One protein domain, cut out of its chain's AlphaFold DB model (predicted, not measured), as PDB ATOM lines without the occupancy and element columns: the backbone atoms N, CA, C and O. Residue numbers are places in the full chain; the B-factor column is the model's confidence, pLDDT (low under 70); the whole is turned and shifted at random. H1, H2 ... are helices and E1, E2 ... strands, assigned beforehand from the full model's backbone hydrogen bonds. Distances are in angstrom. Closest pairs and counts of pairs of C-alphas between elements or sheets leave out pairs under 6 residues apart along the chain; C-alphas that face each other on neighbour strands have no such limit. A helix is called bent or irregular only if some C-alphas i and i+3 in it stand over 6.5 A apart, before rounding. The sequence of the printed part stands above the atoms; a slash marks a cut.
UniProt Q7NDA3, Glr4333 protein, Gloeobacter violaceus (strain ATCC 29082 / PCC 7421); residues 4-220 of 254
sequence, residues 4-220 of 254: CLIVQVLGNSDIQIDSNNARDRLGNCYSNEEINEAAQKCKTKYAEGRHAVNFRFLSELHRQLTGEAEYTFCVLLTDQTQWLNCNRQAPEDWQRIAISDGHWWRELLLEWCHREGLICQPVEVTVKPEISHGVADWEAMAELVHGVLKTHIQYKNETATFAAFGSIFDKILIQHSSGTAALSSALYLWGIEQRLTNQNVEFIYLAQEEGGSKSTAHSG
ATOM      1  N   CYS A   4     193.840 186.085 210.259       94.12
ATOM      2  CA  CYS A   4     193.193 186.798 209.164       94.12
ATOM      3  C   CYS A   4     192.326 187.955 209.676       94.12
ATOM      4  O   CYS A   4     191.475 187.775 210.547       94.12
ATOM      5  N   LEU A   5     192.503 189.145 209.107       95.69
ATOM      6  CA  LEU A   5     191.559 190.247 209.289       95.69
ATOM      7  C   LEU A   5     190.570 190.228 208.128       95.69
ATOM      8  O   LEU A   5     190.964 190.401 206.977       95.69
ATOM      9  N   ILE A   6     189.291 190.030 208.417       95.69
ATOM     10  CA  ILE A   6     188.234 190.075 207.408       95.69
ATOM     11  C   ILE A   6     187.671 191.487 207.402       95.69
ATOM     12  O   ILE A   6     187.117 191.917 208.408       95.69
ATOM     13  N   VAL A   7     187.798 192.203 206.291       96.44
ATOM     14  CA  VAL A   7     187.210 193.534 206.120       96.44
ATOM     15  C   VAL A   7     186.014 193.416 205.189       96.44
ATOM     16  O   VAL A   7     186.136 192.887 204.083       96.44
ATOM     17  N   GLN A   8     184.861 193.901 205.638       94.50
ATOM     18  CA  GLN A   8     183.628 193.868 204.857       94.50
ATOM     19  C   GLN A   8     182.736 195.059 205.176       94.50
ATOM     20  O   GLN A   8     182.855 195.674 206.234       94.50
ATOM     21  N   VAL A   9     181.790 195.337 204.289       92.50
ATOM     22  CA  VAL A   9     180.726 196.314 204.521       92.50
ATOM     23  C   VAL A   9     179.485 195.590 205.027       92.50
ATOM     24  O   VAL A   9     179.057 194.608 204.420       92.50
ATOM     25  N   LEU A  10     178.858 196.090 206.093       91.56
ATOM     26  CA  LEU A  10     177.527 195.617 206.461       91.56
ATOM     27  C   LEU A  10     176.487 196.283 205.565       91.56
ATOM     28  O   LEU A  10     176.270 197.489 205.636       91.56
ATOM     29  N   GLY A  11     175.831 195.481 204.739       84.25
ATOM     30  CA  GLY A  11     174.732 195.913 203.898       84.25
ATOM     31  C   GLY A  11     173.473 195.118 204.181       84.25
ATOM     32  O   GLY A  11     173.490 194.022 204.734       84.25
ATOM     33  N   ASN A  12     172.355 195.652 203.711       78.50
ATOM     34  CA  ASN A  12     171.039 195.040 203.855       78.50
ATOM     35  C   ASN A  12     170.937 193.622 203.238       78.50
ATOM     36  O   ASN A  12     170.074 192.837 203.628       78.50
ATOM     37  N   SER A  13     171.798 193.282 202.272       75.81
ATOM     38  CA  SER A  13     171.887 191.942 201.671       75.81
ATOM     39  C   SER A  13     172.412 190.870 202.632       75.81
ATOM     40  O   SER A  13     172.156 189.687 202.408       75.81
ATOM     41  N   ASP A  14     173.118 191.280 203.682       82.19
ATOM     42  CA  ASP A  14     173.692 190.409 204.704       82.19
ATOM     43  C   ASP A  14     172.691 190.108 205.832       82.19
ATOM     44  O   ASP A  14     172.718 189.054 206.456       82.19
ATOM     45  N   ILE A  15     171.743 191.014 206.069       84.94
ATOM     46  CA  ILE A  15     170.852 190.960 207.230       84.94
ATOM     47  C   ILE A  15     169.602 190.133 206.908       84.94
ATOM     48  O   ILE A  15     168.779 190.494 206.058       84.94
ATOM     49  N   GLN A  16     169.427 189.031 207.635       83.56
ATOM     50  CA  GLN A  16     168.246 188.174 207.602       83.56
ATOM     51  C   GLN A  16     167.572 188.175 208.973       83.56
ATOM     52  O   GLN A  16     168.198 187.863 209.983       83.56
ATOM     53  N   ILE A  17     166.286 188.521 209.012       77.12
ATOM     54  CA  ILE A  17     165.478 188.517 210.234       77.12
ATOM     55  C   ILE A  17     164.215 187.716 209.943       77.12
ATOM     56  O   ILE A  17     163.564 187.941 208.925       77.12
ATOM     57  N   ASP A  18     163.891 186.776 210.824       71.75
ATOM     58  CA  ASP A  18     162.786 185.820 210.678       71.75
ATOM     59  C   ASP A  18     161.387 186.451 210.622       71.75
ATOM     60  O   ASP A  18     160.455 185.863 210.073       71.75
ATOM     61  N   SER A  19     161.219 187.657 211.163       60.28
ATOM     62  CA  SER A  19     159.957 188.383 211.099       60.28
ATOM     63  C   SER A  19     160.007 189.494 210.052       60.28
ATOM     64  O   SER A  19     160.746 190.469 210.212       60.28
ATOM     65  N   ASN A  20     159.132 189.403 209.041       55.00
ATOM     66  CA  ASN A  20     158.827 190.517 208.127       55.00
ATOM     67  C   ASN A  20     158.611 191.820 208.929       55.00
ATOM     68  O   ASN A  20     159.197 192.854 208.636       55.00
ATOM     69  N   ASN A  21     157.942 191.714 210.084       56.22
ATOM     70  CA  ASN A  21     157.665 192.824 210.994       56.22
ATOM     71  C   ASN A  21     158.875 193.639 211.481       56.22
ATOM     72  O   ASN A  21     158.684 194.810 211.776       56.22
ATOM     73  N   ALA A  22     160.074 193.083 211.676       54.78
ATOM     74  CA  ALA A  22     161.189 193.851 212.256       54.78
ATOM     75  C   ALA A  22     161.901 194.726 211.213       54.78
ATOM     76  O   ALA A  22     162.163 195.903 211.464       54.78
ATOM     77  N   ARG A  23     162.149 194.167 210.024       58.72
ATOM     78  CA  ARG A  23     162.716 194.896 208.883       58.72
ATOM     79  C   ARG A  23     161.703 195.885 208.308       58.72
ATOM     80  O   ARG A  23     162.064 197.029 208.054       58.72
ATOM     81  N   ASP A  24     160.429 195.494 208.239       58.91
ATOM     82  CA  ASP A  24     159.331 196.394 207.870       58.91
ATOM     83  C   ASP A  24     159.149 197.516 208.903       58.91
ATOM     84  O   ASP A  24     158.777 198.627 208.545       58.91
ATOM     85  N   ARG A  25     159.446 197.275 210.190       62.41
ATOM     86  CA  ARG A  25     159.394 198.317 211.233       62.41
ATOM     87  C   ARG A  25     160.473 199.374 211.078       62.41
ATOM     88  O   ARG A  25     160.141 200.532 211.253       62.41
ATOM     89  N   LEU A  26     161.710 198.990 210.763       66.44
ATOM     90  CA  LEU A  26     162.762 199.956 210.416       66.44
ATOM     91  C   LEU A  26     162.489 200.629 209.069       66.44
ATOM     92  O   LEU A  26     162.901 201.763 208.854       66.44
ATOM     93  N   GLY A  27     161.760 199.945 208.185       63.22
ATOM     94  CA  GLY A  27     161.231 200.551 206.977       63.22
ATOM     95  C   GLY A  27     160.199 201.635 207.265       63.22
ATOM     96  O   GLY A  27     160.284 202.714 206.711       63.22
ATOM     97  N   ASN A  28     159.249 201.410 208.161       71.06
ATOM     98  CA  ASN A  28     158.145 202.346 208.389       71.06
ATOM     99  C   ASN A  28     158.497 203.498 209.356       71.06
ATOM    100  O   ASN A  28     157.653 203.891 210.163       71.06
ATOM    101  N   CYS A  29     159.731 204.006 209.298       74.62
ATOM    102  CA  CYS A  29     160.223 205.120 210.105       74.62
ATOM    103  C   CYS A  29     160.510 206.343 209.226       74.62
ATOM    104  O   CYS A  29     161.105 206.222 208.157       74.62
ATOM    105  N   TYR A  30     160.146 207.528 209.715       75.62
ATOM    106  CA  TYR A  30     160.249 208.799 208.993       75.62
ATOM    107  C   TYR A  30     161.137 209.834 209.705       75.62
ATOM    108  O   TYR A  30     161.247 210.972 209.247       75.62
ATOM    109  N   SER A  31     161.770 209.463 210.824       77.38
ATOM    110  CA  SER A  31     162.738 210.299 211.546       77.38
ATOM    111  C   SER A  31     163.844 209.467 212.206       77.38
ATOM    112  O   SER A  31     163.709 208.252 212.379       77.38
ATOM    113  N   ASN A  32     164.944 210.118 212.606       78.75
ATOM    114  CA  ASN A  32     166.069 209.439 213.271       78.75
ATOM    115  C   ASN A  32     165.639 208.828 214.601       78.75
ATOM    116  O   ASN A  32     166.088 207.745 214.971       78.75
ATOM    117  N   GLU A  33     164.770 209.529 215.327       82.19
ATOM    118  CA  GLU A  33     164.237 209.075 216.604       82.19
ATOM    119  C   GLU A  33     163.427 207.790 216.425       82.19
ATOM    120  O   GLU A  33     163.620 206.841 217.187       82.19
ATOM    121  N   GLU A  34     162.581 207.729 215.393       83.31
ATOM    122  CA  GLU A  34     161.780 206.542 215.084       83.31
ATOM    123  C   GLU A  34     162.657 205.346 214.695       83.31
ATOM    124  O   GLU A  34     162.435 204.241 215.202       83.31
ATOM    125  N   ILE A  35     163.683 205.555 213.858       80.19
ATOM    126  CA  ILE A  35     164.616 204.482 213.474       80.19
ATOM    127  C   ILE A  35     165.375 203.983 214.697       80.19
ATOM    128  O   ILE A  35     165.448 202.775 214.922       80.19
ATOM    129  N   ASN A  36     165.923 204.892 215.505       83.19
ATOM    130  CA  ASN A  36     166.655 204.516 216.704       83.19
ATOM    131  C   ASN A  36     165.762 203.703 217.653       83.19
ATOM    132  O   ASN A  36     166.163 202.645 218.135       83.19
ATOM    133  N   GLU A  37     164.520 204.136 217.878       85.06
ATOM    134  CA  GLU A  37     163.575 203.394 218.713       85.06
ATOM    135  C   GLU A  37     163.252 202.008 218.124       85.06
ATOM    136  O   GLU A  37     163.215 201.009 218.852       85.06
ATOM    137  N   ALA A  38     163.046 201.914 216.808       83.00
ATOM    138  CA  ALA A  38     162.800 200.651 216.119       83.00
ATOM    139  C   ALA A  38     164.007 199.698 216.196       83.00
ATOM    140  O   ALA A  38     163.828 198.511 216.493       83.00
ATOM    141  N   ALA A  39     165.226 200.213 216.015       82.94
ATOM    142  CA  ALA A  39     166.473 199.461 216.126       82.94
ATOM    143  C   ALA A  39     166.664 198.918 217.550       82.94
ATOM    144  O   ALA A  39     166.922 197.724 217.732       82.94
ATOM    145  N   GLN A  40     166.426 199.748 218.575       84.56
ATOM    146  CA  GLN A  40     166.480 199.314 219.974       84.56
ATOM    147  C   GLN A  40     165.425 198.249 220.286       84.56
ATOM    148  O   GLN A  40     165.739 197.226 220.897       84.56
ATOM    149  N   LYS A  41     164.184 198.414 219.808       85.00
ATOM    150  CA  LYS A  41     163.137 197.387 219.951       85.00
ATOM    151  C   LYS A  41     163.544 196.068 219.292       85.00
ATOM    152  O   LYS A  41     163.270 195.005 219.851       85.00
ATOM    153  N   CYS A  42     164.173 196.118 218.117       82.44
ATOM    154  CA  CYS A  42     164.677 194.928 217.432       82.44
ATOM    155  C   CYS A  42     165.761 194.230 218.266       82.44
ATOM    156  O   CYS A  42     165.661 193.024 218.506       82.44
ATOM    157  N   LYS A  43     166.730 194.995 218.790       83.50
ATOM    158  CA  LYS A  43     167.776 194.503 219.699       83.50
ATOM    159  C   LYS A  43     167.185 193.810 220.923       83.50
ATOM    160  O   LYS A  43     167.541 192.669 221.197       83.50
ATOM    161  N   THR A  44     166.269 194.459 221.646       85.00
ATOM    162  CA  THR A  44     165.657 193.887 222.856       85.00
ATOM    163  C   THR A  44     164.975 192.558 222.562       85.00
ATOM    164  O   THR A  44     165.182 191.583 223.276       85.00
ATOM    165  N   LYS A  45     164.211 192.476 221.474       84.56
ATOM    166  CA  LYS A  45     163.526 191.233 221.114       84.56
ATOM    167  C   LYS A  45     164.487 190.116 220.702       84.56
ATOM    168  O   LYS A  45     164.233 188.963 221.043       84.56
ATOM    169  N   TYR A  46     165.576 190.431 219.999       84.38
ATOM    170  CA  TYR A  46     166.642 189.460 219.733       84.38
ATOM    171  C   TYR A  46     167.306 188.990 221.036       84.38
ATOM    172  O   TYR A  46     167.517 187.791 221.242       84.38
ATOM    173  N   ALA A  47     167.559 189.927 221.959       83.75
ATOM    174  CA  ALA A  47     168.131 189.632 223.265       83.75
ATOM    175  C   ALA A  47     167.260 188.634 224.053       83.75
ATOM    176  O   ALA A  47     167.776 187.663 224.600       83.75
ATOM    177  N   GLU A  48     165.939 188.823 224.011       85.38
ATOM    178  CA  GLU A  48     164.913 187.967 224.626       85.38
ATOM    179  C   GLU A  48     164.652 186.640 223.879       85.38
ATOM    180  O   GLU A  48     163.784 185.874 224.295       85.38
ATOM    181  N   GLY A  49     165.338 186.372 222.761       80.75
ATOM    182  CA  GLY A  49     165.121 185.172 221.941       80.75
ATOM    183  C   GLY A  49     163.788 185.162 221.180       80.75
ATOM    184  O   GLY A  49     163.317 184.106 220.770       80.75
ATOM    185  N   ARG A  50     163.154 186.329 221.006       76.62
ATOM    186  CA  ARG A  50     161.866 186.494 220.304       76.62
ATOM    187  C   ARG A  50     162.011 186.736 218.798       76.62
ATOM    188  O   ARG A  50     161.003 186.720 218.096       76.62
ATOM    189  N   HIS A  51     163.228 186.996 218.328       76.44
ATOM    190  CA  HIS A  51     163.591 187.094 216.915       76.44
ATOM    191  C   HIS A  51     164.844 186.268 216.655       76.44
ATOM    192  O   HIS A  51     165.782 186.320 217.449       76.44
ATOM    193  N   ALA A  52     164.877 185.565 215.531       79.12
ATOM    194  CA  ALA A  52     166.091 185.035 214.942       79.12
ATOM    195  C   ALA A  52     166.654 186.055 213.947       79.12
ATOM    196  O   ALA A  52     165.969 186.515 213.029       79.12
ATOM    197  N   VAL A  53     167.920 186.406 214.155       84.62
ATOM    198  CA  VAL A  53     168.694 187.299 213.294       84.62
ATOM    199  C   VAL A  53     169.915 186.528 212.829       84.62
ATOM    200  O   VAL A  53     170.572 185.866 213.628       84.62
ATOM    201  N   ASN A  54     170.204 186.610 211.539       86.50
ATOM    202  CA  ASN A  54     171.373 186.016 210.923       86.50
ATOM    203  C   ASN A  54     172.031 187.051 210.008       86.50
ATOM    204  O   ASN A  54     171.362 187.672 209.182       86.50
ATOM    205  N   PHE A  55     173.340 187.213 210.159       90.75
ATOM    206  CA  PHE A  55     174.177 187.947 209.223       90.75
ATOM    207  C   PHE A  55     174.772 186.937 208.240       90.75
ATOM    208  O   PHE A  55     175.788 186.303 208.517       90.75
ATOM    209  N   ARG A  56     174.061 186.704 207.133       87.50
ATOM    210  CA  ARG A  56     174.259 185.583 206.205       87.50
ATOM    211  C   ARG A  56     175.718 185.414 205.783       87.50
ATOM    212  O   ARG A  56     176.230 184.297 205.807       87.50
ATOM    213  N   PHE A  57     176.363 186.484 205.338       88.44
ATOM    214  CA  PHE A  57     177.728 186.456 204.828       88.44
ATOM    215  C   PHE A  57     178.751 186.287 205.950       88.44
ATOM    216  O   PHE A  57     179.701 185.524 205.774       88.44
ATOM    217  N   LEU A  58     178.530 186.906 207.115       91.94
ATOM    218  CA  LEU A  58     179.354 186.654 208.303       91.94
ATOM    219  C   LEU A  58     179.269 185.188 208.729       91.94
ATOM    220  O   LEU A  58     180.301 184.563 208.954       91.94
ATOM    221  N   SER A  59     178.059 184.633 208.797       91.38
ATOM    222  CA  SER A  59     177.806 183.228 209.131       91.38
ATOM    223  C   SER A  59     178.471 182.275 208.148       91.38
ATOM    224  O   SER A  59     179.065 181.275 208.547       91.38
ATOM    225  N   GLU A  60     178.395 182.582 206.853       89.25
ATOM    226  CA  GLU A  60     179.026 181.775 205.814       89.25
ATOM    227  C   GLU A  60     180.553 181.775 205.959       89.25
ATOM    228  O   GLU A  60     181.165 180.709 205.974       89.25
ATOM    229  N   LEU A  61     181.167 182.949 206.137       90.62
ATOM    230  CA  LEU A  61     182.610 183.053 206.360       90.62
ATOM    231  C   LEU A  61     183.041 182.378 207.660       90.62
ATOM    232  O   LEU A  61     184.046 181.671 207.673       90.62
ATOM    233  N   HIS A  62     182.273 182.556 208.738       92.19
ATOM    234  CA  HIS A  62     182.514 181.885 210.010       92.19
ATOM    235  C   HIS A  62     182.542 180.367 209.820       92.19
ATOM    236  O   HIS A  62     183.507 179.710 210.210       92.19
ATOM    237  N   ARG A  63     181.530 179.809 209.149       90.12
ATOM    238  CA  ARG A  63     181.436 178.371 208.880       90.12
ATOM    239  C   ARG A  63     182.623 177.844 208.076       90.12
ATOM    240  O   ARG A  63     183.102 176.757 208.371       90.12
ATOM    241  N   GLN A  64     183.073 178.590 207.069       87.31
ATOM    242  CA  GLN A  64     184.173 178.170 206.199       87.31
ATOM    243  C   GLN A  64     185.534 178.249 206.889       87.31
ATOM    244  O   GLN A  64     186.341 177.343 206.749       87.31
ATOM    245  N   LEU A  65     185.783 179.312 207.656       88.31
ATOM    246  CA  LEU A  65     187.096 179.563 208.252       88.31
ATOM    247  C   LEU A  65     187.284 178.888 209.617       88.31
ATOM    248  O   LEU A  65     188.405 178.829 210.132       88.31
ATOM    249  N   THR A  66     186.207 178.400 210.238       88.00
ATOM    250  CA  THR A  66     186.275 177.714 211.534       88.00
ATOM    251  C   THR A  66     187.123 176.450 211.434       88.00
ATOM    252  O   THR A  66     186.808 175.523 210.697       88.00
ATOM    253  N   GLY A  67     188.202 176.410 212.218       84.88
ATOM    254  CA  GLY A  67     189.182 175.321 212.199       84.88
ATOM    255  C   GLY A  67     190.307 175.499 211.173       84.88
ATOM    256  O   GLY A  67     191.310 174.799 211.275       84.88
ATOM    257  N   GLU A  68     190.190 176.457 210.249       86.19
ATOM    258  CA  GLU A  68     191.217 176.758 209.243       86.19
ATOM    259  C   GLU A  68     192.132 177.919 209.671       86.19
ATOM    260  O   GLU A  68     193.355 177.843 209.519       86.19
ATOM    261  N   ALA A  69     191.562 178.986 210.245       88.00
ATOM    262  CA  ALA A  69     192.292 180.198 210.620       88.00
ATOM    263  C   ALA A  69     191.747 180.850 211.900       88.00
ATOM    264  O   ALA A  69     190.595 180.658 212.283       88.00
ATOM    265  N   GLU A  70     192.584 181.650 212.563       92.69
ATOM    266  CA  GLU A  70     192.132 182.614 213.569       92.69
ATOM    267  C   GLU A  70     191.705 183.869 212.813       92.69
ATOM    268  O   GLU A  70     192.466 184.368 211.987       92.69
ATOM    269  N   TYR A  71     190.514 184.403 213.067       93.88
ATOM    270  CA  TYR A  71     190.060 185.587 212.345       93.88
ATOM    271  C   TYR A  71     189.315 186.580 213.214       93.88
ATOM    272  O   TYR A  71     188.800 186.282 214.289       93.88
ATOM    273  N   THR A  72     189.302 187.812 212.727       95.12
ATOM    274  CA  THR A  72     188.575 188.931 213.312       95.12
ATOM    275  C   THR A  72     187.854 189.671 212.203       95.12
ATOM    276  O   THR A  72     188.430 189.924 211.145       95.12
ATOM    277  N   PHE A  73     186.600 190.028 212.452       95.88
ATOM    278  CA  PHE A  73     185.813 190.839 211.539       95.88
ATOM    279  C   PHE A  73     186.041 192.325 211.825       95.88
ATOM    280  O   PHE A  73     185.831 192.791 212.940       95.88
ATOM    281  N   CYS A  74     186.442 193.073 210.807       96.25
ATOM    282  CA  CYS A  74     186.334 194.520 210.720       96.25
ATOM    283  C   CYS A  74     185.139 194.829 209.814       96.25
ATOM    284  O   CYS A  74     185.172 194.552 208.613       96.25
ATOM    285  N   VAL A  75     184.061 195.347 210.395       96.44
ATOM    286  CA  VAL A  75     182.801 195.560 209.677       96.44
ATOM    287  C   VAL A  75     182.556 197.052 209.522       96.44
ATOM    288  O   VAL A  75     182.315 197.752 210.504       96.44
ATOM    289  N   LEU A  76     182.620 197.538 208.287       96.06
ATOM    290  CA  LEU A  76     182.320 198.920 207.946       96.06
ATOM    291  C   LEU A  76     180.808 199.148 208.036       96.06
ATOM    292  O   LEU A  76     180.028 198.476 207.358       96.06
ATOM    293  N   LEU A  77     180.409 200.099 208.876       94.75
ATOM    294  CA  LEU A  77     179.027 200.491 209.114       94.75
ATOM    295  C   LEU A  77     178.813 201.902 208.586       94.75
ATOM    296  O   LEU A  77     179.353 202.865 209.126       94.75
ATOM    297  N   THR A  78     178.029 202.030 207.528       92.50
ATOM    298  CA  THR A  78     177.723 203.342 206.962       92.50
ATOM    299  C   THR A  78     176.727 204.100 207.826       92.50
ATOM    300  O   THR A  78     175.764 203.504 208.312       92.50
ATOM    301  N   ASP A  79     176.962 205.401 207.981       91.56
ATOM    302  CA  ASP A  79     176.078 206.336 208.674       91.56
ATOM    303  C   ASP A  79     175.807 207.556 207.782       91.56
ATOM    304  O   ASP A  79     176.672 208.420 207.616       91.56
ATOM    305  N   GLN A  80     174.608 207.629 207.199       87.94
ATOM    306  CA  GLN A  80     174.156 208.767 206.393       87.94
ATOM    307  C   GLN A  80     173.231 209.713 207.157       87.94
ATOM    308  O   GLN A  80     172.620 210.588 206.543       87.94
ATOM    309  N   THR A  81     173.135 209.600 208.482       86.06
ATOM    310  CA  THR A  81     172.185 210.366 209.302       86.06
ATOM    311  C   THR A  81     172.290 211.874 209.063       86.06
ATOM    312  O   THR A  81     171.294 212.556 208.814       86.06
ATOM    313  N   GLN A  82     173.511 212.419 209.083       87.50
ATOM    314  CA  GLN A  82     173.735 213.848 208.843       87.50
ATOM    315  C   GLN A  82     173.385 214.248 207.408       87.50
ATOM    316  O   GLN A  82     172.725 215.266 207.188       87.50
ATOM    317  N   TRP A  83     173.787 213.428 206.436       88.44
ATOM    318  CA  TRP A  83     173.500 213.658 205.025       88.44
ATOM    319  C   TRP A  83     171.993 213.696 204.744       88.44
ATOM    320  O   TRP A  83     171.506 214.628 204.099       88.44
ATOM    321  N   LEU A  84     171.253 212.737 205.299       82.94
ATOM    322  CA  LEU A  84     169.801 212.623 205.203       82.94
ATOM    323  C   LEU A  84     169.073 213.829 205.810       82.94
ATOM    324  O   LEU A  84     168.118 214.337 205.218       82.94
ATOM    325  N   ASN A  85     169.538 214.314 206.963       82.38
ATOM    326  CA  ASN A  85     168.946 215.468 207.644       82.38
ATOM    327  C   ASN A  85     169.129 216.777 206.861       82.38
ATOM    328  O   ASN A  85     168.231 217.621 206.835       82.38
ATOM    329  N   CYS A  86     170.284 216.965 206.219       85.00
ATOM    330  CA  CYS A  86     170.602 218.201 205.503       85.00
ATOM    331  C   CYS A  86     170.006 218.256 204.089       85.00
ATOM    332  O   CYS A  86     169.616 219.334 203.640       85.00
ATOM    333  N   ASN A  87     169.895 217.115 203.403       77.81
ATOM    334  CA  ASN A  87     169.502 217.064 201.992       77.81
ATOM    335  C   ASN A  87     167.987 216.903 201.750       77.81
ATOM    336  O   ASN A  87     167.585 216.690 200.610       77.81
ATOM    337  N   ARG A  88     167.146 217.040 202.795       66.94
ATOM    338  CA  ARG A  88     165.662 217.084 202.736       66.94
ATOM    339  C   ARG A  88     165.050 216.074 201.751       66.94
ATOM    340  O   ARG A  88     164.273 216.445 200.871       66.94
ATOM    341  N   GLN A  89     165.424 214.806 201.899       69.31
ATOM    342  CA  GLN A  89     164.886 213.715 201.084       69.31
ATOM    343  C   GLN A  89     163.386 213.515 201.351       69.31
ATOM    344  O   GLN A  89     162.886 213.863 202.425       69.31
ATOM    345  N   ALA A  90     162.669 212.948 200.377       71.75
ATOM    346  CA  ALA A  90     161.287 212.533 200.590       71.75
ATOM    347  C   ALA A  90     161.224 211.438 201.678       71.75
ATOM    348  O   ALA A  90     162.168 210.649 201.793       71.75
ATOM    349  N   PRO A  91     160.136 211.356 202.467       69.06
ATOM    350  CA  PRO A  91     160.000 210.353 203.525       69.06
ATOM    351  C   PRO A  91     160.219 208.907 203.042       69.06
ATOM    352  O   PRO A  91     160.827 208.113 203.757       69.06
ATOM    353  N   GLU A  92     159.807 208.566 201.813       69.56
ATOM    354  CA  GLU A  92     160.003 207.221 201.246       69.56
ATOM    355  C   GLU A  92     161.469 206.920 200.879       69.56
ATOM    356  O   GLU A  92     161.943 205.789 201.028       69.56
ATOM    357  N   ASP A  93     162.218 207.925 200.415       69.50
ATOM    358  CA  ASP A  93     163.652 207.781 200.133       69.50
ATOM    359  C   ASP A  93     164.446 207.622 201.432       69.50
ATOM    360  O   ASP A  93     165.396 206.840 201.499       69.50
ATOM    361  N   TRP A  94     163.992 208.301 202.483       70.06
ATOM    362  CA  TRP A  94     164.517 208.201 203.836       70.06
ATOM    363  C   TRP A  94     164.449 206.763 204.370       70.06
ATOM    364  O   TRP A  94     165.466 206.207 204.780       70.06
ATOM    365  N   GLN A  95     163.281 206.124 204.250       68.88
ATOM    366  CA  GLN A  95     163.053 204.715 204.591       68.88
ATOM    367  C   GLN A  95     164.016 203.774 203.853       68.88
ATOM    368  O   GLN A  95     164.635 202.889 204.456       68.88
ATOM    369  N   ARG A  96     164.155 203.950 202.533       69.19
ATOM    370  CA  ARG A  96     165.007 203.083 201.703       69.19
ATOM    371  C   ARG A  96     166.477 203.191 202.105       69.19
ATOM    372  O   ARG A  96     167.180 202.181 202.118       69.19
ATOM    373  N   ILE A  97     166.929 204.403 202.418       69.69
ATOM    374  CA  ILE A  97     168.319 204.679 202.783       69.69
ATOM    375  C   ILE A  97     168.604 204.187 204.208       69.69
ATOM    376  O   ILE A  97     169.590 203.483 204.420       69.69
ATOM    377  N   ALA A  98     167.701 204.439 205.154       67.12
ATOM    378  CA  ALA A  98     167.825 204.013 206.544       67.12
ATOM    379  C   ALA A  98     168.006 202.497 206.709       67.12
ATOM    380  O   ALA A  98     168.902 202.054 207.423       67.12
ATOM    381  N   ILE A  99     167.208 201.680 206.009       66.69
ATOM    382  CA  ILE A  99     167.338 200.213 206.066       66.69
ATOM    383  C   ILE A  99     168.700 199.744 205.519       66.69
ATOM    384  O   ILE A  99     169.197 198.682 205.903       66.69
ATOM    385  N   SER A 100     169.300 200.512 204.606       70.62
ATOM    386  CA  SER A 100     170.580 200.170 203.987       70.62
ATOM    387  C   SER A 100     171.806 200.541 204.822       70.62
ATOM    388  O   SER A 100     172.867 199.957 204.597       70.62
ATOM    389  N   ASP A 101     171.658 201.443 205.793       82.81
ATOM    390  CA  ASP A 101     172.757 201.927 206.625       82.81
ATOM    391  C   ASP A 101     173.110 200.934 207.736       82.81
ATOM    392  O   ASP A 101     172.297 200.592 208.598       82.81
ATOM    393  N   GLY A 102     174.371 200.494 207.740       85.38
ATOM    394  CA  GLY A 102     174.894 199.555 208.729       85.38
ATOM    395  C   GLY A 102     174.891 200.097 210.165       85.38
ATOM    396  O   GLY A 102     174.825 199.306 211.106       85.38
ATOM    397  N   HIS A 103     174.938 201.422 210.352       90.31
ATOM    398  CA  HIS A 103     175.014 202.058 211.672       90.31
ATOM    399  C   HIS A 103     173.869 201.634 212.604       90.31
ATOM    400  O   HIS A 103     174.109 201.260 213.754       90.31
ATOM    401  N   TRP A 104     172.638 201.568 212.090       86.81
ATOM    402  CA  TRP A 104     171.455 201.190 212.872       86.81
ATOM    403  C   TRP A 104     171.498 199.753 213.400       86.81
ATOM    404  O   TRP A 104     170.837 199.414 214.382       86.81
ATOM    405  N   TRP A 105     172.309 198.905 212.772       87.56
ATOM    406  CA  TRP A 105     172.438 197.490 213.095       87.56
ATOM    407  C   TRP A 105     173.618 197.186 214.017       87.56
ATOM    408  O   TRP A 105     173.761 196.042 214.446       87.56
ATOM    409  N   ARG A 106     174.442 198.186 214.363       91.50
ATOM    410  CA  ARG A 106     175.679 198.037 215.148       91.50
ATOM    411  C   ARG A 106     175.499 197.186 216.400       91.50
ATOM    412  O   ARG A 106     176.232 196.228 216.626       91.50
ATOM    413  N   GLU A 107     174.525 197.545 217.225       89.75
ATOM    414  CA  GLU A 107     174.299 196.888 218.511       89.75
ATOM    415  C   GLU A 107     173.800 195.450 218.351       89.75
ATOM    416  O   GLU A 107     174.164 194.572 219.131       89.75
ATOM    417  N   LEU A 108     172.976 195.210 217.331       89.75
ATOM    418  CA  LEU A 108     172.466 193.882 217.014       89.75
ATOM    419  C   LEU A 108     173.575 192.983 216.455       89.75
ATOM    420  O   LEU A 108     173.663 191.823 216.846       89.75
ATOM    421  N   LEU A 109     174.439 193.533 215.597       92.69
ATOM    422  CA  LEU A 109     175.630 192.866 215.074       92.69
ATOM    423  C   LEU A 109     176.566 192.441 216.207       92.69
ATOM    424  O   LEU A 109     176.976 191.289 216.252       92.69
ATOM    425  N   LEU A 110     176.877 193.348 217.138       93.75
ATOM    426  CA  LEU A 110     177.759 193.051 218.270       93.75
ATOM    427  C   LEU A 110     177.196 191.948 219.176       93.75
ATOM    428  O   LEU A 110     177.927 191.028 219.539       93.75
ATOM    429  N   GLU A 111     175.905 192.011 219.512       91.94
ATOM    430  CA  GLU A 111     175.233 190.973 220.307       91.94
ATOM    431  C   GLU A 111     175.209 189.626 219.568       91.94
ATOM    432  O   GLU A 111     175.444 188.577 220.168       91.94
ATOM    433  N   TRP A 112     174.952 189.640 218.257       93.12
ATOM    434  CA  TRP A 112     174.997 188.435 217.434       93.12
ATOM    435  C   TRP A 112     176.405 187.832 217.389       93.12
ATOM    436  O   TRP A 112     176.566 186.661 217.725       93.12
ATOM    437  N   CYS A 113     177.436 188.631 217.098       94.31
ATOM    438  CA  CYS A 113     178.824 188.175 217.108       94.31
ATOM    439  C   CYS A 113     179.227 187.598 218.467       94.31
ATOM    440  O   CYS A 113     179.891 186.568 218.513       94.31
ATOM    441  N   HIS A 114     178.804 188.218 219.572       93.00
ATOM    442  CA  HIS A 114     179.094 187.713 220.909       93.00
ATOM    443  C   HIS A 114     178.509 186.311 221.145       93.00
ATOM    444  O   HIS A 114     179.211 185.437 221.653       93.00
ATOM    445  N   ARG A 115     177.252 186.079 220.742       91.62
ATOM    446  CA  ARG A 115     176.578 184.773 220.872       91.62
ATOM    447  C   ARG A 115     177.224 183.684 220.022       91.62
ATOM    448  O   ARG A 115     177.335 182.553 220.482       91.62
ATOM    449  N   GLU A 116     177.689 184.046 218.832       91.19
ATOM    450  CA  GLU A 116     178.406 183.149 217.918       91.19
ATOM    451  C   GLU A 116     179.899 182.989 218.280       91.19
ATOM    452  O   GLU A 116     180.635 182.270 217.608       91.19
ATOM    453  N   GLY A 117     180.387 183.653 219.338       91.81
ATOM    454  CA  GLY A 117     181.791 183.576 219.760       91.81
ATOM    455  C   GLY A 117     182.776 184.252 218.798       91.81
ATOM    456  O   GLY A 117     183.948 183.881 218.749       91.81
ATOM    457  N   LEU A 118     182.318 185.241 218.027       94.00
ATOM    458  CA  LEU A 118     183.094 185.952 217.011       94.00
ATOM    459  C   LEU A 118     183.715 187.233 217.564       94.00
ATOM    460  O   LEU A 118     183.062 188.022 218.249       94.00
ATOM    461  N   ILE A 119     184.961 187.502 217.172       93.38
ATOM    462  CA  ILE A 119     185.600 188.800 217.406       93.38
ATOM    463  C   ILE A 119     185.209 189.732 216.258       93.38
ATOM    464  O   ILE A 119     185.589 189.508 215.107       93.38
ATOM    465  N   CYS A 120     184.453 190.783 216.573       94.81
ATOM    466  CA  CYS A 120     183.984 191.770 215.609       94.81
ATOM    467  C   CYS A 120     184.269 193.192 216.097       94.81
ATOM    468  O   CYS A 120     183.891 193.568 217.206       94.81
ATOM    469  N   GLN A 121     184.887 193.993 215.235       95.25
ATOM    470  CA  GLN A 121     185.045 195.429 215.392       95.25
ATOM    471  C   GLN A 121     184.213 196.155 214.330       95.25
ATOM    472  O   GLN A 121     184.601 196.175 213.158       95.25
ATOM    473  N   PRO A 122     183.105 196.801 214.717       95.06
ATOM    474  CA  PRO A 122     182.435 197.742 213.842       95.06
ATOM    475  C   PRO A 122     183.277 199.013 213.694       95.06
ATOM    476  O   PRO A 122     183.865 199.507 214.663       95.06
ATOM    477  N   VAL A 123     183.316 199.545 212.479       95.25
ATOM    478  CA  VAL A 123     184.013 200.779 212.115       95.25
ATOM    479  C   VAL A 123     183.028 201.670 211.373       95.25
ATOM    480  O   VAL A 123     182.485 201.275 210.347       95.25
ATOM    481  N   GLU A 124     182.773 202.862 211.898       93.69
ATOM    482  CA  GLU A 124     181.787 203.772 211.314       93.69
ATOM    483  C   GLU A 124     182.363 204.539 210.122       93.69
ATOM    484  O   GLU A 124     183.479 205.060 210.165       93.69
ATOM    485  N   VAL A 125     181.571 204.620 209.054       93.94
ATOM    486  CA  VAL A 125     181.849 205.409 207.853       93.94
ATOM    487  C   VAL A 125     180.775 206.489 207.754       93.94
ATOM    488  O   VAL A 125     179.711 206.276 207.170       93.94
ATOM    489  N   THR A 126     181.041 207.639 208.375       93.38
ATOM    490  CA  THR A 126     180.115 208.779 208.393       93.38
ATOM    491  C   THR A 126     180.128 209.516 207.058       93.38
ATOM    492  O   THR A 126     181.162 210.027 206.618       93.38
ATOM    493  N   VAL A 127     178.959 209.624 206.436       91.31
ATOM    494  CA  VAL A 127     178.750 210.342 205.178       91.31
ATOM    495  C   VAL A 127     178.356 211.778 205.489       91.31
ATOM    496  O   VAL A 127     177.315 212.049 206.094       91.31
ATOM    497  N   LYS A 128     179.219 212.713 205.094       91.44
ATOM    498  CA  LYS A 128     179.027 214.134 205.378       91.44
ATOM    499  C   LYS A 128     177.969 214.763 204.462       91.44
ATOM    500  O   LYS A 128     177.836 214.323 203.318       91.44
ATOM    501  N   PRO A 129     177.264 215.818 204.911       90.38
ATOM    502  CA  PRO A 129     176.228 216.497 204.130       90.38
ATOM    503  C   PRO A 129     176.657 217.010 202.755       90.38
ATOM    504  O   PRO A 129     175.815 217.103 201.868       90.38
ATOM    505  N   GLU A 130     177.937 217.344 202.583       91.69
ATOM    506  CA  GLU A 130     178.465 217.960 201.362       91.69
ATOM    507  C   GLU A 130     178.687 216.959 200.216       91.69
ATOM    508  O   GLU A 130     178.974 217.367 199.093       91.69
ATOM    509  N   ILE A 131     178.568 215.655 200.483       88.75
ATOM    510  CA  ILE A 131     178.690 214.607 199.464       88.75
ATOM    511  C   ILE A 131     177.431 214.618 198.592       88.75
ATOM    512  O   ILE A 131     176.320 214.528 199.104       88.75
ATOM    513  N   SER A 132     177.574 214.701 197.270       82.00
ATOM    514  CA  SER A 132     176.451 215.046 196.377       82.00
ATOM    515  C   SER A 132     175.331 214.000 196.363       82.00
ATOM    516  O   SER A 132     174.152 214.341 196.262       82.00
ATOM    517  N   HIS A 133     175.687 212.719 196.477       80.50
ATOM    518  CA  HIS A 133     174.747 211.598 196.348       80.50
ATOM    519  C   HIS A 133     174.836 210.594 197.502       80.50
ATOM    520  O   HIS A 133     174.512 209.417 197.334       80.50
ATOM    521  N   GLY A 134     175.295 211.047 198.670       85.00
ATOM    522  CA  GLY A 134     175.494 210.188 199.833       85.00
ATOM    523  C   GLY A 134     176.358 208.977 199.474       85.00
ATOM    524  O   GLY A 134     177.378 209.107 198.801       85.00
ATOM    525  N   VAL A 135     175.915 207.778 199.846       85.06
ATOM    526  CA  VAL A 135     176.629 206.520 199.546       85.06
ATOM    527  C   VAL A 135     176.663 206.116 198.080       85.06
ATOM    528  O   VAL A 135     177.328 205.136 197.766       85.06
ATOM    529  N   ALA A 136     175.940 206.792 197.185       82.38
ATOM    530  CA  ALA A 136     176.029 206.529 195.749       82.38
ATOM    531  C   ALA A 136     177.191 207.286 195.082       82.38
ATOM    532  O   ALA A 136     177.531 206.990 193.936       82.38
ATOM    533  N   ASP A 137     177.810 208.237 195.785       84.69
ATOM    534  CA  ASP A 137     178.980 208.970 195.309       84.69
ATOM    535  C   ASP A 137     180.240 208.099 195.437       84.69
ATOM    536  O   ASP A 137     180.823 207.954 196.513       84.69
ATOM    537  N   TRP A 138     180.627 207.458 194.333       84.50
ATOM    538  CA  TRP A 138     181.711 206.475 194.327       84.50
ATOM    539  C   TRP A 138     183.066 207.068 194.733       84.50
ATOM    540  O   TRP A 138     183.764 206.459 195.543       84.50
ATOM    541  N   GLU A 139     183.426 208.246 194.217       89.62
ATOM    542  CA  GLU A 139     184.709 208.889 194.531       89.62
ATOM    543  C   GLU A 139     184.761 209.290 196.008       89.62
ATOM    544  O   GLU A 139     185.733 208.988 196.702       89.62
ATOM    545  N   ALA A 140     183.677 209.876 196.528       90.88
ATOM    546  CA  ALA A 140     183.600 210.218 197.942       90.88
ATOM    547  C   ALA A 140     183.674 208.975 198.846       90.88
ATOM    548  O   ALA A 140     184.330 209.014 199.888       90.88
ATOM    549  N   MET A 141     183.037 207.860 198.463       91.19
ATOM    550  CA  MET A 141     183.124 206.609 199.229       91.19
ATOM    551  C   MET A 141     184.534 206.011 199.198       91.19
ATOM    552  O   MET A 141     184.982 205.498 200.221       91.19
ATOM    553  N   ALA A 142     185.246 206.095 198.070       92.19
ATOM    554  CA  ALA A 142     186.637 205.652 197.971       92.19
ATOM    555  C   ALA A 142     187.544 206.428 198.939       92.19
ATOM    556  O   ALA A 142     188.257 205.815 199.737       92.19
ATOM    557  N   GLU A 143     187.440 207.758 198.948       94.44
ATOM    558  CA  GLU A 143     188.193 208.623 199.865       94.44
ATOM    559  C   GLU A 143     187.844 208.356 201.338       94.44
ATOM    560  O   GLU A 143     188.734 208.251 202.188       94.44
ATOM    561  N   LEU A 144     186.555 208.187 201.660       94.50
ATOM    562  CA  LEU A 144     186.118 207.875 203.023       94.50
ATOM    563  C   LEU A 144     186.634 206.515 203.497       94.50
ATOM    564  O   LEU A 144     187.189 206.429 204.593       94.50
ATOM    565  N   VAL A 145     186.479 205.461 202.690       94.62
ATOM    566  CA  VAL A 145     186.963 204.114 203.031       94.62
ATOM    567  C   VAL A 145     188.475 204.125 203.217       94.62
ATOM    568  O   VAL A 145     188.963 203.594 204.214       94.62
ATOM    569  N   HIS A 146     189.215 204.772 202.313       94.50
ATOM    570  CA  HIS A 146     190.664 204.895 202.431       94.50
ATOM    571  C   HIS A 146     191.056 205.630 203.721       94.50
ATOM    572  O   HIS A 146     191.889 205.142 204.490       94.50
ATOM    573  N   GLY A 147     190.431 206.779 203.992       94.25
ATOM    574  CA  GLY A 147     190.689 207.581 205.186       94.25
ATOM    575  C   GLY A 147     190.410 206.824 206.484       94.25
ATOM    576  O   GLY A 147     191.244 206.835 207.389       94.25
ATOM    577  N   VAL A 148     189.276 206.124 206.557       94.38
ATOM    578  CA  VAL A 148     188.869 205.332 207.725       94.38
ATOM    579  C   VAL A 148     189.779 204.118 207.914       94.38
ATOM    580  O   VAL A 148     190.317 203.909 208.996       94.38
ATOM    581  N   LEU A 149     190.027 203.318 206.878       94.88
ATOM    582  CA  LEU A 149     190.855 202.119 207.031       94.88
ATOM    583  C   LEU A 149     192.308 202.456 207.368       94.88
ATOM    584  O   LEU A 149     192.932 201.720 208.127       94.88
ATOM    585  N   LYS A 150     192.834 203.592 206.899       92.44
ATOM    586  CA  LYS A 150     194.182 204.062 207.246       92.44
ATOM    587  C   LYS A 150     194.361 204.363 208.739       92.44
ATOM    588  O   LYS A 150     195.475 204.243 209.250       92.44
ATOM    589  N   THR A 151     193.307 204.763 209.455       91.88
ATOM    590  CA  THR A 151     193.398 204.996 210.911       91.88
ATOM    591  C   THR A 151     193.327 203.694 211.707       91.88
ATOM    592  O   THR A 151     193.868 203.624 212.811       91.88
ATOM    593  N   HIS A 152     192.705 202.656 211.143       92.25
ATOM    594  CA  HIS A 152     192.482 201.382 211.818       92.25
ATOM    595  C   HIS A 152     193.493 200.290 211.457       92.25
ATOM    596  O   HIS A 152     193.769 199.435 212.295       92.25
ATOM    597  N   ILE A 153     194.047 200.301 210.245       93.19
ATOM    598  CA  ILE A 153     194.955 199.276 209.727       93.19
ATOM    599  C   ILE A 153     196.303 199.923 209.428       93.19
ATOM    600  O   ILE A 153     196.413 200.834 208.611       93.19
ATOM    601  N   GLN A 154     197.344 199.425 210.087       91.69
ATOM    602  CA  GLN A 154     198.722 199.843 209.860       91.69
ATOM    603  C   GLN A 154     199.539 198.669 209.351       91.69
ATOM    604  O   GLN A 154     199.511 197.593 209.943       91.69
ATOM    605  N   TYR A 155     200.318 198.885 208.301       86.69
ATOM    606  CA  TYR A 155     201.200 197.855 207.770       86.69
ATOM    607  C   TYR A 155     202.610 197.985 208.334       86.69
ATOM    608  O   TYR A 155     203.172 199.079 208.425       86.69
ATOM    609  N   LYS A 156     203.189 196.842 208.700       83.56
ATOM    610  CA  LYS A 156     204.618 196.679 208.974       83.56
ATOM    611  C   LYS A 156     205.105 195.485 208.161       83.56
ATOM    612  O   LYS A 156     204.778 194.340 208.477       83.56
ATOM    613  N   ASN A 157     205.903 195.765 207.134       82.31
ATOM    614  CA  ASN A 157     206.330 194.786 206.131       82.31
ATOM    615  C   ASN A 157     205.115 194.121 205.458       82.31
ATOM    616  O   ASN A 157     204.284 194.834 204.904       82.31
ATOM    617  N   GLU A 158     205.016 192.792 205.527       81.81
ATOM    618  CA  GLU A 158     203.934 191.979 204.948       81.81
ATOM    619  C   GLU A 158     202.775 191.720 205.932       81.81
ATOM    620  O   GLU A 158     201.832 191.005 205.605       81.81
ATOM    621  N   THR A 159     202.844 192.275 207.148       87.00
ATOM    622  CA  THR A 159     201.828 192.065 208.192       87.00
ATOM    623  C   THR A 159     201.016 193.325 208.453       87.00
ATOM    624  O   THR A 159     201.530 194.448 208.410       87.00
ATOM    625  N   ALA A 160     199.742 193.130 208.787       88.94
ATOM    626  CA  ALA A 160     198.828 194.198 209.160       88.94
ATOM    627  C   ALA A 160     198.603 194.199 210.675       88.94
ATOM    628  O   ALA A 160     198.376 193.160 211.284       88.94
ATOM    629  N   THR A 161     198.636 195.370 211.301       90.25
ATOM    630  CA  THR A 161     198.230 195.577 212.693       90.25
ATOM    631  C   THR A 161     196.905 196.318 212.711       90.25
ATOM    632  O   THR A 161     196.777 197.369 212.079       90.25
ATOM    633  N   PHE A 162     195.934 195.801 213.460       88.50
ATOM    634  CA  PHE A 162     194.651 196.473 213.641       88.50
ATOM    635  C   PHE A 162     194.618 197.242 214.963       88.50
ATOM    636  O   PHE A 162     194.752 196.654 216.040       88.50
ATOM    637  N   ALA A 163     194.430 198.558 214.890       82.06
ATOM    638  CA  ALA A 163     194.599 199.480 216.010       82.06
ATOM    639  C   ALA A 163     193.690 199.171 217.211       82.06
ATOM    640  O   ALA A 163     194.109 199.360 218.349       82.06
ATOM    641  N   ALA A 164     192.478 198.653 216.974       79.44
ATOM    642  CA  ALA A 164     191.509 198.371 218.037       79.44
ATOM    643  C   ALA A 164     191.969 197.267 219.005       79.44
ATOM    644  O   ALA A 164     191.656 197.323 220.191       79.44
ATOM    645  N   PHE A 165     192.732 196.282 218.516       76.50
ATOM    646  CA  PHE A 165     193.154 195.122 219.313       76.50
ATOM    647  C   PHE A 165     194.673 195.009 219.472       76.50
ATOM    648  O   PHE A 165     195.145 194.119 220.175       76.50
ATOM    649  N   GLY A 166     195.454 195.833 218.761       80.06
ATOM    650  CA  GLY A 166     196.911 195.688 218.669       80.06
ATOM    651  C   GLY A 166     197.365 194.341 218.087       80.06
ATOM    652  O   GLY A 166     198.539 193.990 218.182       80.06
ATOM    653  N   SER A 167     196.434 193.573 217.515       85.06
ATOM    654  CA  SER A 167     196.681 192.242 216.972       85.06
ATOM    655  C   SER A 167     197.345 192.341 215.606       85.06
ATOM    656  O   SER A 167     197.001 193.211 214.802       85.06
ATOM    657  N   ILE A 168     198.291 191.434 215.368       90.25
ATOM    658  CA  ILE A 168     198.998 191.286 214.098       90.25
ATOM    659  C   ILE A 168     198.285 190.205 213.285       90.25
ATOM    660  O   ILE A 168     197.982 189.130 213.805       90.25
ATOM    661  N   PHE A 169     198.027 190.510 212.020       93.19
ATOM    662  CA  PHE A 169     197.384 189.645 211.048       93.19
ATOM    663  C   PHE A 169     198.352 189.358 209.902       93.19
ATOM    664  O   PHE A 169     199.006 190.265 209.378       93.19
ATOM    665  N   ASP A 170     198.412 188.088 209.513       92.62
ATOM    666  CA  ASP A 170     199.255 187.587 208.426       92.62
ATOM    667  C   ASP A 170     198.634 187.869 207.054       92.62
ATOM    668  O   ASP A 170     199.314 187.799 206.030       92.62
ATOM    669  N   LYS A 171     197.318 188.106 207.024       93.00
ATOM    670  CA  LYS A 171     196.525 188.237 205.806       93.00
ATOM    671  C   LYS A 171     195.287 189.094 206.041       93.00
ATOM    672  O   LYS A 171     194.666 189.028 207.105       93.00
ATOM    673  N   ILE A 172     194.892 189.846 205.020       94.56
ATOM    674  CA  ILE A 172     193.599 190.528 204.969       94.56
ATOM    675  C   ILE A 172     192.713 189.856 203.923       94.56
ATOM    676  O   ILE A 172     193.136 189.597 202.797       94.56
ATOM    677  N   LEU A 173     191.471 189.584 204.307       94.12
ATOM    678  CA  LEU A 173     190.422 189.080 203.433       94.12
ATOM    679  C   LEU A 173     189.402 190.187 203.191       94.12
ATOM    680  O   LEU A 173     188.747 190.641 204.126       94.12
ATOM    681  N   ILE A 174     189.258 190.610 201.940       94.94
ATOM    682  CA  ILE A 174     188.255 191.592 201.531       94.94
ATOM    683  C   ILE A 174     187.009 190.855 201.063       94.94
ATOM    684  O   ILE A 174     187.006 190.258 199.984       94.94
ATOM    685  N   GLN A 175     185.940 190.917 201.853       91.38
ATOM    686  CA  GLN A 175     184.626 190.466 201.411       91.38
ATOM    687  C   GLN A 175     183.891 191.653 200.784       91.38
ATOM    688  O   GLN A 175     183.763 192.714 201.395       91.38
ATOM    689  N   HIS A 176     183.436 191.480 199.543       87.44
ATOM    690  CA  HIS A 176     182.853 192.569 198.743       87.44
ATOM    691  C   HIS A 176     181.459 192.250 198.187       87.44
ATOM    692  O   HIS A 176     181.013 192.860 197.223       87.44
ATOM    693  N   SER A 177     180.735 191.305 198.793       83.31
ATOM    694  CA  SER A 177     179.391 190.891 198.327       83.31
ATOM    695  C   SER A 177     178.244 191.594 199.056       83.31
ATOM    696  O   SER A 177     177.072 191.308 198.812       83.31
ATOM    697  N   SER A 178     178.580 192.503 199.966       84.06
ATOM    698  CA  SER A 178     177.649 193.220 200.828       84.06
ATOM    699  C   SER A 178     177.888 194.727 200.763       84.06
ATOM    700  O   SER A 178     178.992 195.184 200.472       84.06
ATOM    701  N   GLY A 179     176.838 195.499 201.038       82.06
ATOM    702  CA  GLY A 179     176.839 196.958 200.952       82.06
ATOM    703  C   GLY A 179     176.312 197.492 199.621       82.06
ATOM    704  O   GLY A 179     175.851 196.746 198.757       82.06
ATOM    705  N   THR A 180     176.354 198.814 199.459       79.69
ATOM    706  CA  THR A 180     176.024 199.452 198.178       79.69
ATOM    707  C   THR A 180     177.111 199.163 197.146       79.69
ATOM    708  O   THR A 180     178.261 198.889 197.497       79.69
ATOM    709  N   ALA A 181     176.773 199.261 195.857       79.31
ATOM    710  CA  ALA A 181     177.748 199.079 194.781       79.31
ATOM    711  C   ALA A 181     178.947 200.029 194.931       79.31
ATOM    712  O   ALA A 181     180.085 199.612 194.747       79.31
ATOM    713  N   ALA A 182     178.709 201.281 195.325       82.75
ATOM    714  CA  ALA A 182     179.773 202.254 195.523       82.75
ATOM    715  C   ALA A 182     180.685 201.900 196.707       82.75
ATOM    716  O   ALA A 182     181.901 201.895 196.544       82.75
ATOM    717  N   LEU A 183     180.125 201.531 197.866       86.00
ATOM    718  CA  LEU A 183     180.922 201.255 199.063       86.00
ATOM    719  C   LEU A 183     181.665 199.910 198.992       86.00
ATOM    720  O   LEU A 183     182.832 199.827 199.368       86.00
ATOM    721  N   SER A 184     181.019 198.871 198.457       86.38
ATOM    722  CA  SER A 184     181.675 197.583 198.180       86.38
ATOM    723  C   SER A 184     182.799 197.735 197.152       86.38
ATOM    724  O   SER A 184     183.891 197.209 197.357       86.38
ATOM    725  N   SER A 185     182.581 198.525 196.091       84.50
ATOM    726  CA  SER A 185     183.617 198.823 195.094       84.50
ATOM    727  C   SER A 185     184.752 199.672 195.663       84.50
ATOM    728  O   SER A 185     185.904 199.434 195.317       84.50
ATOM    729  N   ALA A 186     184.458 200.635 196.540       91.56
ATOM    730  CA  ALA A 186     185.464 201.427 197.246       91.56
ATOM    731  C   ALA A 186     186.356 200.542 198.131       91.56
ATOM    732  O   ALA A 186     187.581 200.641 198.077       91.56
ATOM    733  N   LEU A 187     185.756 199.616 198.886       93.56
ATOM    734  CA  LEU A 187     186.497 198.636 199.681       93.56
ATOM    735  C   LEU A 187     187.328 197.690 198.799       93.56
ATOM    736  O   LEU A 187     188.485 197.402 199.112       93.56
ATOM    737  N   TYR A 188     186.764 197.231 197.682       91.44
ATOM    738  CA  TYR A 188     187.477 196.399 196.717       91.44
ATOM    739  C   TYR A 188     188.683 197.136 196.113       91.44
ATOM    740  O   TYR A 188     189.783 196.583 196.072       91.44
ATOM    741  N   LEU A 189     188.509 198.400 195.707       92.19
ATOM    742  CA  LEU A 189     189.586 199.254 195.202       92.19
ATOM    743  C   LEU A 189     190.677 199.457 196.254       92.19
ATOM    744  O   LEU A 189     191.851 199.262 195.949       92.19
ATOM    745  N   TRP A 190     190.302 199.764 197.496       94.81
ATOM    746  CA  TRP A 190     191.264 199.877 198.588       94.81
ATOM    747  C   TRP A 190     192.089 198.593 198.735       94.81
ATOM    748  O   TRP A 190     193.316 198.651 198.783       94.81
ATOM    749  N   GLY A 191     191.444 197.421 198.726       92.88
ATOM    750  CA  GLY A 191     192.136 196.132 198.784       92.88
ATOM    751  C   GLY A 191     193.122 195.927 197.631       92.88
ATOM    752  O   GLY A 191     194.211 195.383 197.834       92.88
ATOM    753  N   ILE A 192     192.775 196.392 196.426       91.25
ATOM    754  CA  ILE A 192     193.665 196.355 195.259       91.25
ATOM    755  C   ILE A 192     194.911 197.205 195.505       91.25
ATOM    756  O   ILE A 192     196.019 196.728 195.261       91.25
ATOM    757  N   GLU A 193     194.748 198.435 195.997       91.62
ATOM    758  CA  GLU A 193     195.869 199.327 196.316       91.62
ATOM    759  C   GLU A 193     196.829 198.673 197.313       91.62
ATOM    760  O   GLU A 193     198.045 198.677 197.108       91.62
ATOM    761  N   GLN A 194     196.292 198.028 198.353       92.19
ATOM    762  CA  GLN A 194     197.116 197.328 199.338       92.19
ATOM    763  C   GLN A 194     197.869 196.158 198.698       92.19
ATOM    764  O   GLN A 194     199.083 196.036 198.867       92.19
ATOM    765  N   ARG A 195     197.198 195.347 197.873       89.62
ATOM    766  CA  ARG A 195     197.849 194.247 197.150       89.62
ATOM    767  C   ARG A 195     198.968 194.738 196.223       89.62
ATOM    768  O   ARG A 195     200.007 194.093 196.132       89.62
ATOM    769  N   LEU A 196     198.789 195.886 195.565       87.31
ATOM    770  CA  LEU A 196     199.814 196.490 194.703       87.31
ATOM    771  C   LEU A 196     201.045 196.981 195.467       87.31
ATOM    772  O   LEU A 196     202.125 197.071 194.889       87.31
ATOM    773  N   THR A 197     200.907 197.243 196.764       87.56
ATOM    774  CA  THR A 197     202.030 197.554 197.661       87.56
ATOM    775  C   THR A 197     202.624 196.304 198.326       87.56
ATOM    776  O   THR A 197     203.312 196.409 199.340       87.56
ATOM    777  N   ASN A 198     202.391 195.125 197.731       86.88
ATOM    778  CA  ASN A 198     202.836 193.803 198.190       86.88
ATOM    779  C   ASN A 198     202.279 193.379 199.560       86.88
ATOM    780  O   ASN A 198     202.882 192.553 200.241       86.88
ATOM    781  N   GLN A 199     201.125 193.911 199.968       90.75
ATOM    782  CA  GLN A 199     200.437 193.422 201.163       90.75
ATOM    783  C   GLN A 199     199.709 192.107 200.872       90.75
ATOM    784  O   GLN A 199     199.152 191.920 199.784       90.75
ATOM    785  N   ASN A 200     199.681 191.202 201.854       91.69
ATOM    786  CA  ASN A 200     199.007 189.909 201.735       91.69
ATOM    787  C   ASN A 200     197.480 190.069 201.830       91.69
ATOM    788  O   ASN A 200     196.872 189.895 202.889       91.69
ATOM    789  N   VAL A 201     196.871 190.454 200.709       92.44
ATOM    790  CA  VAL A 201     195.434 190.716 200.581       92.44
ATOM    791  C   VAL A 201     194.818 189.777 199.552       92.44
ATOM    792  O   VAL A 201     195.272 189.702 198.406       92.44
ATOM    793  N   GLU A 202     193.744 189.101 199.942       91.75
ATOM    794  CA  GLU A 202     192.895 188.309 199.052       91.75
ATOM    795  C   GLU A 202     191.448 188.786 199.107       91.75
ATOM    796  O   GLU A 202     191.021 189.448 200.054       91.75
ATOM    797  N   PHE A 203     190.686 188.429 198.079       89.88
ATOM    798  CA  PHE A 203     189.305 188.852 197.913       89.88
ATOM    799  C   PHE A 203     188.390 187.641 197.963       89.88
ATOM    800  O   PHE A 203     188.724 186.580 197.440       89.88
ATOM    801  N   ILE A 204     187.223 187.799 198.577       87.69
ATOM    802  CA  ILE A 204     186.199 186.763 198.633       87.69
ATOM    803  C   ILE A 204     184.894 187.339 198.103       87.69
ATOM    804  O   ILE A 204     184.395 188.357 198.590       87.69
ATOM    805  N   TYR A 205     184.325 186.631 197.132       81.81
ATOM    806  CA  TYR A 205     182.958 186.837 196.685       81.81
ATOM    807  C   TYR A 205     182.070 185.684 197.165       81.81
ATOM    808  O   TYR A 205     182.429 184.511 197.044       81.81
ATOM    809  N   LEU A 206     180.914 186.033 197.721       79.12
ATOM    810  CA  LEU A 206     179.857 185.140 198.170       79.12
ATOM    811  C   LEU A 206     178.629 185.394 197.296       79.12
ATOM    812  O   LEU A 206     177.979 186.434 197.408       79.12
ATOM    813  N   ALA A 207     178.307 184.440 196.426       68.44
ATOM    814  CA  ALA A 207     177.144 184.561 195.559       68.44
ATOM    815  C   ALA A 207     175.832 184.528 196.367       68.44
ATOM    816  O   ALA A 207     175.656 183.719 197.286       68.44
ATOM    817  N   GLN A 208     174.874 185.376 195.983       59.94
ATOM    818  CA  GLN A 208     173.480 185.235 196.399       59.94
ATOM    819  C   GLN A 208     172.801 184.164 195.534       59.94
ATOM    820  O   GLN A 208     172.113 184.490 194.577       59.94
ATOM    821  N   GLU A 209     172.972 182.885 195.862       52.09
ATOM    822  CA  GLU A 209     172.135 181.821 195.284       52.09
ATOM    823  C   GLU A 209     171.151 181.270 196.327       52.09
ATOM    824  O   GLU A 209     171.463 181.183 197.525       52.09
ATOM    825  N   GLU A 210     169.941 180.931 195.869       37.81
ATOM    826  CA  GLU A 210     168.960 180.130 196.605       37.81
ATOM    827  C   GLU A 210     169.437 178.669 196.601       37.81
ATOM    828  O   GLU A 210     169.408 178.006 195.570       37.81
ATOM    829  N   GLY A 211     169.908 178.157 197.744       42.19
ATOM    830  CA  GLY A 211     170.257 176.732 197.899       42.19
ATOM    831  C   GLY A 211     171.687 176.424 198.354       42.19
ATOM    832  O   GLY A 211     171.994 175.265 198.626       42.19
ATOM    833  N   GLY A 212     172.541 177.434 198.511       48.41
ATOM    834  CA  GLY A 212     173.873 177.281 199.099       48.41
ATOM    835  C   GLY A 212     174.870 178.272 198.518       48.41
ATOM    836  O   GLY A 212     175.028 178.371 197.308       48.41
ATOM    837  N   SER A 213     175.552 179.014 199.384       50.09
ATOM    838  CA  SER A 213     176.596 179.963 199.001       50.09
ATOM    839  C   SER A 213     177.858 179.196 198.598       50.09
ATOM    840  O   SER A 213     178.510 178.594 199.451       50.09
ATOM    841  N   LYS A 214     178.243 179.227 197.319       55.38
ATOM    842  CA  LYS A 214     179.640 178.969 196.945       55.38
ATOM    843  C   LYS A 214     180.423 180.254 197.180       55.38
ATOM    844  O   LYS A 214     180.110 181.285 196.585       55.38
ATOM    845  N   SER A 215     181.403 180.200 198.077       59.50
ATOM    846  CA  SER A 215     182.426 181.235 198.159       59.50
ATOM    847  C   SER A 215     183.519 180.924 197.151       59.50
ATOM    848  O   SER A 215     183.911 179.771 196.962       59.50
ATOM    849  N   THR A 216     184.016 181.958 196.494       65.75
ATOM    850  CA  THR A 216     185.194 181.843 195.641       65.75
ATOM    851  C   THR A 216     186.179 182.905 196.081       65.75
ATOM    852  O   THR A 216     185.965 184.099 195.850       65.75
ATOM    853  N   ALA A 217     187.235 182.466 196.765       70.81
ATOM    854  CA  ALA A 217     188.395 183.305 197.010       70.81
ATOM    855  C   ALA A 217     189.118 183.542 195.681       70.81
ATOM    856  O   ALA A 217     189.252 182.632 194.861       70.81
ATOM    857  N   HIS A 218     189.564 184.770 195.459       74.62
ATOM    858  CA  HIS A 218     190.257 185.156 194.244       74.62
ATOM    859  C   HIS A 218     191.337 186.201 194.534       74.62
ATOM    860  O   HIS A 218     191.324 186.921 195.535       74.62
ATOM    861  N   SER A 219     192.300 186.285 193.620       72.19
ATOM    862  CA  SER A 219     193.442 187.202 193.691       72.19
ATOM    863  C   SER A 219     193.064 188.669 193.462       72.19
ATOM    864  O   SER A 219     193.874 189.562 193.706       72.19
ATOM    865  N   GLY A 220     191.861 188.927 192.945       62.03
ATOM    866  CA  GLY A 220     191.440 190.249 192.492       62.03
ATOM    867  C   GLY A 220     192.202 190.753 191.263       62.03
ATOM    868  O   GLY A 220     192.217 191.957 191.030       62.03
TER     869      GLY A 220
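AT A GLANCE: This is residues 4 to 220 of the 254 residues of the protein "Glr4333 protein" of Gloeobacter violaceus (strain ATCC 29082 / PCC 7421) (UniProt Q7NDA3). A strongly twisted six-stranded sheet is the core of three layers, with helices H7 and H8 over one face and H3 and H6 over the other. At one end of the longest axis H2 packs on H6 and forms a helical hairpin with H1; at the other end is the small sheet E6 E7 E8, partly face to face with the large one. The 217 printed residues include eight named helices and eleven named strands, E1 E2 H1 H2 E3 H3 E4 H4 H5 H6 E5 H7 E6 E7 E8 E9 H8 E10 E11, of mixed class. The large sheet, order E5 E4 E1 E9 E10 E11, is mixed; the whole is compact, with a radius of gyration of the C-alphas of 17.1 A and spans of 48 by 41 by 33 A.

HOW THE PARTS SIT: E5, residues 120 to 126, is parallel to E4, residues 70 to 79, with N 123 and O 75 within hydrogen-bond range at 2.8 A. E4 is parallel to E1, residues 4 to 9 (N 6 to O 72, 2.9 A), E1 to E9, residues 171 to 175 (N 173 to O 5, 2.8 A), and E9 to E10, residues 201 to 206 (N 174 to O 202, 2.8 A). E10 and E11, residues 215 to 218, form an antiparallel hairpin, with N 218 and O 203 2.8 A apart. H6, residues 102 to 115, is over E5 and E4 at a height of 9.3 A over the sheet; it is irregular, with C-alphas 104 and 107 7.6 A apart. H3, residues 56 to 65, is on the same face over E9, at 7.7 A. On the opposite face, H7, residues 138 to 152, and H8, residues 181 to 196, touch at a steep tilt of 54 degrees, closest at the C-alphas of Ala 142 and Ala 186, 4.4 A. E9, H8 and E10 make a strand-helix-strand unit, parallel neighbours with a helix between, its crossover right-handed; E4, H4, residues 81 to 86, H5, residues 91 to 100, H6 and E5 make another. H2, residues 32 to 47, touches H6, closest at the C-alphas of Lys 43 and Leu 108, 5.4 A. H1, residues 20 to 27, touches H5, closest at the C-alphas of Gly 27 and Gln 95, 5.1 A. E2, residues 15 to 17, and E3, residues 53 to 55, are antiparallel, with N 16 and O 54 2.8 A apart. E6, residues 153 to 156, E7, residues 159 to 162, and E8, residues 167 to 169, form a meander, each strand the antiparallel neighbour of the one before, with N 161 and O 154 2.7 A apart and N 169 and O 160 2.8 A apart; with the large sheet it makes a sandwich, two sheets face to face, in which the parts that face each other are 9.8 A apart centre to centre. Each O i to N i+4 pair is within hydrogen-bond range in H1, H2, H3, H4 and H8, against 5 of 6 in H5, 8 of 10 in H6 and 10 of 11 in H7.

IN THESE COORDINATES: E1 begins at C-alpha 4, (193.193, 186.798, 209.164), and E11 ends at C-alpha 218, (190.257, 185.156, 194.244). From first to last C-alpha E4 is 29.1 A, H2 22.3 A, H8 22.2 A and H7 21.2 A.

THE WHOLE: The C-alphas of Asn 21 and Asn 157, the two farthest apart, are 48.9 A apart. The printed part has no cut, and E5 to H7, 11 residues, is the long link. The mean pLDDT of the printed part is 83.8, with residues 19 to 27, 88 to 89, 91 to 93, 95 to 99, 207 to 216 and 220 under 70.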